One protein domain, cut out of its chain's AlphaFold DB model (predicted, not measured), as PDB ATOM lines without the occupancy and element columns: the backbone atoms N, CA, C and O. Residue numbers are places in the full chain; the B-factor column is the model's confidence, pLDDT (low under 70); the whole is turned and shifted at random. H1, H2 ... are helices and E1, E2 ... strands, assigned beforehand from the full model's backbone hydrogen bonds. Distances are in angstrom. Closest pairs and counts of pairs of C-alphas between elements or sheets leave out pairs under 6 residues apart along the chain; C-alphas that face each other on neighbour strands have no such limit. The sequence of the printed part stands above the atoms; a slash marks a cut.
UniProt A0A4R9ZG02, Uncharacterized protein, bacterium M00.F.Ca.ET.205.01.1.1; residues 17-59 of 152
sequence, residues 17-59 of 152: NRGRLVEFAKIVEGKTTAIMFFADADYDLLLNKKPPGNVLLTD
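Overview. This is residues 17 to 59 of the 152 residues of an uncharacterized protein of bacterium M00.F.Ca.ET.205.01.1.1 (UniProt A0A4R9ZG02). Two short parallel strands, E1 and E2, lie side by side as a small ribbon, and one helix, H1, packs on it, mainly beside E1, with its residues 17 to 26. Loops reach out at opposite ends, around Thr 32 and Leu 46. The printed part has 43 residues, in the order H1, E1, E2; the class is mixed, with under half of the residues in named elements. It is compact, with a radius of gyration of the C-alphas of 10.2 A, and elongated, spanning 33 by 17 by 15 A.

Arrangement. E1, residues 37 to 40, and E2, residues 55 to 58, are parallel neighbours at 40 degrees; N 56 and O 37 are within hydrogen-bond range at 2.8 A. The closest C-alphas of E1 and H1, residues 17 to 28, are those of Ala 39 and Arg 18, 6.5 A apart. For E2 and H1 they are those of Val 55 and Ala 25, 6.8 A apart. In H1 every O i to N i+4 pair is within hydrogen-bond range.

Along the chain. H1 measures 16.5 A from C-alpha 17 at (22.104, -36.796, -0.352); E1 measures 10.3 A; E2 measures 9.2 A, ending at C-alpha 58 (21.473, -47.854, 9.212).

Size, cuts and confidence. The printed part has no cut. The link E1 to E2 is long, 14 residues. Residues 32, 33 and 59 have pLDDT under 70.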
ATOM      1  N   ASN A  17      22.044 -37.196  -1.762       81.50
ATOM      2  CA  ASN A  17      22.104 -36.796  -0.352       81.50
ATOM      3  C   ASN A  17      22.976 -37.726   0.496       81.50
ATOM      4  O   ASN A  17      23.712 -37.242   1.352       81.50
ATOM      5  N   ARG A  18      22.948 -39.038   0.230       81.69
ATOM      6  CA  ARG A  18      23.809 -39.995   0.930       81.69
ATOM      7  C   ARG A  18      25.279 -39.723   0.630       81.69
ATOM      8  O   ARG A  18      26.077 -39.629   1.555       81.69
ATOM      9  N   GLY A  19      25.623 -39.526  -0.644       82.38
ATOM     10  CA  GLY A  19      26.978 -39.152  -1.052       82.38
ATOM     11  C   GLY A  19      27.461 -37.882  -0.353       82.38
ATOM     12  O   GLY A  19      28.540 -37.881   0.230       82.38
ATOM     13  N   ARG A  20      26.630 -36.829  -0.333       85.94
ATOM     14  CA  ARG A  20      26.922 -35.575   0.388       85.94
ATOM     15  C   ARG A  20      27.148 -35.806   1.882       85.94
ATOM     16  O   ARG A  20      28.100 -35.269   2.432       85.94
ATOM     17  N   LEU A  21      26.316 -36.615   2.535       87.75
ATOM     18  CA  LEU A  21      26.474 -36.941   3.954       87.75
ATOM     19  C   LEU A  21      27.787 -37.684   4.217       87.75
ATOM     20  O   LEU A  21      28.514 -37.316   5.134       87.75
ATOM     21  N   VAL A  22      28.110 -38.691   3.404       87.00
ATOM     22  CA  VAL A  22      29.361 -39.452   3.533       87.00
ATOM     23  C   VAL A  22      30.574 -38.553   3.291       87.00
ATOM     24  O   VAL A  22      31.559 -38.647   4.020       87.00
ATOM     25  N   GLU A  23      30.511 -37.658   2.306       88.00
ATOM     26  CA  GLU A  23      31.598 -36.723   2.019       88.00
ATOM     27  C   GLU A  23      31.767 -35.689   3.135       88.00
ATOM     28  O   GLU A  23      32.887 -35.415   3.561       88.00
ATOM     29  N   PHE A  24      30.663 -35.182   3.688       87.56
ATOM     30  CA  PHE A  24      30.716 -34.328   4.868       87.56
ATOM     31  C   PHE A  24      31.333 -35.067   6.053       87.56
ATOM     32  O   PHE A  24      32.228 -34.534   6.699       87.56
ATOM     33  N   ALA A  25      30.921 -36.312   6.304       88.19
ATOM     34  CA  ALA A  25      31.438 -37.109   7.407       88.19
ATOM     35  C   ALA A  25      32.966 -37.257   7.352       88.19
ATOM     36  O   ALA A  25      33.607 -37.096   8.388       88.19
ATOM     37  N   LYS A  26      33.557 -37.431   6.159       86.62
ATOM     38  CA  LYS A  26      35.022 -37.422   5.972       86.62
ATOM     39  C   LYS A  26      35.670 -36.091   6.362       86.62
ATOM     40  O   LYS A  26      36.745 -36.088   6.946       86.62
ATOM     41  N   ILE A  27      35.032 -34.956   6.062       85.19
ATOM     42  CA  ILE A  27      35.547 -33.619   6.418       85.19
ATOM     43  C   ILE A  27      35.583 -33.429   7.943       85.19
ATOM     44  O   ILE A  27      36.459 -32.731   8.466       85.19
ATOM     45  N   VAL A  28      34.621 -34.016   8.660       84.38
ATOM     46  CA  VAL A  28      34.520 -33.908  10.126       84.38
ATOM     47  C   VAL A  28      35.255 -35.041  10.858       84.38
ATOM     48  O   VAL A  28      35.467 -34.951  12.068       84.38
ATOM     49  N   GLU A  29      35.666 -36.099  10.156       81.75
ATOM     50  CA  GLU A  29      36.381 -37.237  10.733       81.75
ATOM     51  C   GLU A  29      37.682 -36.773  11.416       81.75
ATOM     52  O   GLU A  29      38.473 -36.012  10.860       81.75
ATOM     53  N   GLY A  30      37.886 -37.184  12.672       72.94
ATOM     54  CA  GLY A  30      39.063 -36.809  13.463       72.94
ATOM     55  C   GLY A  30      39.049 -35.393  14.062       72.94
ATOM     56  O   GLY A  30      40.016 -35.017  14.726       72.94
ATOM     57  N   LYS A  31      37.980 -34.600  13.881       78.50
ATOM     58  CA  LYS A  31      37.838 -33.304  14.567       78.50
ATOM     59  C   LYS A  31      37.431 -33.477  16.037       78.50
ATOM     60  O   LYS A  31      36.908 -34.507  16.445       78.50
ATOM     61  N   THR A  32      37.675 -32.443  16.843       61.06
ATOM     62  CA  THR A  32      37.522 -32.443  18.314       61.06
ATOM     63  C   THR A  32      36.116 -32.784  18.810       61.06
ATOM     64  O   THR A  32      35.964 -33.234  19.943       61.06
ATOM     65  N   THR A  33      35.082 -32.586  17.991       66.12
ATOM     66  CA  THR A  33      33.716 -33.019  18.298       66.12
ATOM     67  C   THR A  33      33.447 -34.359  17.623       66.12
ATOM     68  O   THR A  33      33.425 -34.440  16.397       66.12
ATOM     69  N   ALA A  34      33.211 -35.401  18.423       71.62
ATOM     70  CA  ALA A  34      32.828 -36.723  17.939       71.62
ATOM     71  C   ALA A  34      31.383 -36.698  17.405       71.62
ATOM     72  O   ALA A  34      30.434 -37.023  18.115       71.62
ATOM     73  N   ILE A  35      31.214 -36.246  16.162       82.31
ATOM     74  CA  ILE A  35      29.926 -36.261  15.467       82.31
ATOM     75  C   ILE A  35      29.789 -37.601  14.748       82.31
ATOM     76  O   ILE A  35      30.601 -37.923  13.883       82.31
ATOM     77  N   MET A  36      28.756 -38.360  15.115       86.12
ATOM     78  CA  MET A  36      28.370 -39.596  14.440       86.12
ATOM     79  C   MET A  36      27.268 -39.315  13.421       86.12
ATOM     80  O   MET A  36      26.313 -38.593  13.709       86.12
ATOM     81  N   PHE A  37      27.384 -39.933  12.254       88.12
ATOM     82  CA  PHE A  37      26.412 -39.850  11.173       88.12
ATOM     83  C   PHE A  37      25.719 -41.194  10.974       88.12
ATOM     84  O   PHE A  37      26.315 -42.247  11.190       88.12
ATOM     85  N   PHE A  38      24.471 -41.150  10.522       87.06
ATOM     86  CA  PHE A  38      23.696 -42.326  10.146       87.06
ATOM     87  C   PHE A  38      23.423 -42.265   8.644       87.06
ATOM     88  O   PHE A  38      22.987 -41.227   8.145       87.06
ATOM     89  N   ALA A  39      23.711 -43.347   7.929       85.50
ATOM     90  CA  ALA A  39      23.500 -43.440   6.488       85.50
ATOM     91  C   ALA A  39      22.979 -44.825   6.124       85.50
ATOM     92  O   ALA A  39      23.453 -45.807   6.678       85.50
ATOM     93  N   ASP A  40      22.071 -44.932   5.163       81.62
ATOM     94  CA  ASP A  40      21.631 -46.250   4.702       81.62
ATOM     95  C   ASP A  40      22.772 -46.997   4.001       81.62
ATOM     96  O   ASP A  40      23.618 -46.387   3.340       81.62
ATOM     97  N   ALA A  41      22.804 -48.322   4.152       75.38
ATOM     98  CA  ALA A  41      23.851 -49.167   3.576       75.38
ATOM     99  C   ALA A  41      23.805 -49.270   2.034       75.38
ATOM    100  O   ALA A  41      24.770 -49.729   1.440       75.38
ATOM    101  N   ASP A  42      22.736 -48.810   1.366       77.19
ATOM    102  CA  ASP A  42      22.562 -48.787  -0.102       77.19
ATOM    103  C   ASP A  42      23.045 -50.044  -0.851       77.19
ATOM    104  O   ASP A  42      22.258 -50.951  -1.032       77.19
ATOM    105  N   TYR A  43      24.286 -50.108  -1.336       72.44
ATOM    106  CA  TYR A  43      24.910 -51.289  -1.963       72.44
ATOM    107  C   TYR A  43      26.276 -51.603  -1.327       72.44
ATOM    108  O   TYR A  43      27.087 -52.346  -1.887       72.44
ATOM    109  N   ASP A  44      26.604 -50.952  -0.208       75.94
ATOM    110  CA  ASP A  44      27.916 -51.004   0.427       75.94
ATOM    111  C   ASP A  44      28.255 -52.424   0.860       75.94
ATOM    112  O   ASP A  44      29.400 -52.849   0.712       75.94
ATOM    113  N   LEU A  45      27.267 -53.172   1.359       73.75
ATOM    114  CA  LEU A  45      27.467 -54.556   1.773       73.75
ATOM    115  C   LEU A  45      27.746 -55.453   0.568       73.75
ATOM    116  O   LEU A  45      28.666 -56.269   0.618       73.75
ATOM    117  N   LEU A  46      26.991 -55.276  -0.521       72.44
ATOM    118  CA  LEU A  46      27.185 -56.029  -1.762       72.44
ATOM    119  C   LEU A  46      28.548 -55.749  -2.407       72.44
ATOM    120  O   LEU A  46      29.187 -56.668  -2.914       72.44
ATOM    121  N   LEU A  47      29.001 -54.494  -2.371       77.75
ATOM    122  CA  LEU A  47      30.261 -54.057  -2.980       77.75
ATOM    123  C   LEU A  47      31.442 -54.009  -1.997       77.75
ATOM    124  O   LEU A  47      32.518 -53.536  -2.359       77.75
ATOM    125  N   ASN A  48      31.255 -54.474  -0.757       80.81
ATOM    126  CA  ASN A  48      32.245 -54.417   0.322       80.81
ATOM    127  C   ASN A  48      32.856 -53.008   0.530       80.81
ATOM    128  O   ASN A  48      34.042 -52.862   0.844       80.81
ATOM    129  N   LYS A  49      32.055 -51.950   0.332       81.38
ATOM    130  CA  LYS A  49      32.465 -50.560   0.571       81.38
ATOM    131  C   LYS A  49      32.463 -50.299   2.077       81.38
ATOM    132  O   LYS A  49      31.515 -50.632   2.783       81.38
ATOM    133  N   LYS A  50      33.540 -49.691   2.577       83.44
ATOM    134  CA  LYS A  50      33.651 -49.296   3.986       83.44
ATOM    135  C   LYS A  50      33.352 -47.804   4.117       83.44
ATOM    136  O   LYS A  50      34.043 -47.013   3.471       83.44
ATOM    137  N   PRO A  51      32.348 -47.407   4.914       82.12
ATOM    138  CA  PRO A  51      32.099 -46.000   5.182       82.12
ATOM    139  C   PRO A  51      33.189 -45.428   6.119       82.12
ATOM    140  O   PRO A  51      33.929 -46.202   6.736       82.12
ATOM    141  N   PRO A  52      33.299 -44.091   6.236       86.00
ATOM    142  CA  PRO A  52      34.161 -43.434   7.223       86.00
ATOM    143  C   PRO A  52      33.877 -43.906   8.656       86.00
ATOM    144  O   PRO A  52      32.758 -44.319   8.968       86.00
ATOM    145  N   GLY A  53      34.862 -43.817   9.553       86.00
ATOM    146  CA  GLY A  53      34.772 -44.356  10.917       86.00
ATOM    147  C   GLY A  53      33.715 -43.682  11.799       86.00
ATOM    148  O   GLY A  53      33.270 -44.264  12.787       86.00
ATOM    149  N   ASN A  54      33.277 -42.481  11.426       88.00
ATOM    150  CA  ASN A  54      32.205 -41.729  12.077       88.00
ATOM    151  C   ASN A  54      30.831 -41.885  11.395       88.00
ATOM    152  O   ASN A  54      29.899 -41.153  11.731       88.00
ATOM    153  N   VAL A  55      30.678 -42.824  10.457       88.31
ATOM    154  CA  VAL A  55      29.403 -43.139   9.799       88.31
ATOM    155  C   VAL A  55      28.940 -44.531  10.221       88.31
ATOM    156  O   VAL A  55      29.591 -45.539   9.945       88.31
ATOM    157  N   LEU A  56      27.776 -44.599  10.861       87.31
ATOM    158  CA  LEU A  56      27.081 -45.845  11.143       87.31
ATOM    159  C   LEU A  56      26.091 -46.142  10.015       87.31
ATOM    160  O   LEU A  56      25.192 -45.342   9.749       87.31
ATOM    161  N   LEU A  57      26.218 -47.316   9.392       84.00
ATOM    162  CA  LEU A  57      25.222 -47.748   8.420       84.00
ATOM    163  C   LEU A  57      23.931 -48.182   9.126       84.00
ATOM    164  O   LEU A  57      23.939 -49.127   9.925       84.00
ATOM    165  N   THR A  58      22.839 -47.479   8.841       76.94
ATOM    166  CA  THR A  58      21.473 -47.854   9.212       76.94
ATOM    167  C   THR A  58      20.938 -48.857   8.218       76.94
ATOM    168  O   THR A  58      21.327 -48.838   7.056       76.94
ATOM    169  N   ASP A  59      20.089 -49.763   8.708       65.44
ATOM    170  CA  ASP A  59      19.580 -50.900   7.953       65.44
ATOM    171  C   ASP A  59      20.709 -51.668   7.256       65.44
ATOM    172  O   ASP A  59      21.111 -51.378   6.136       65.44
TER     173      ASP A  59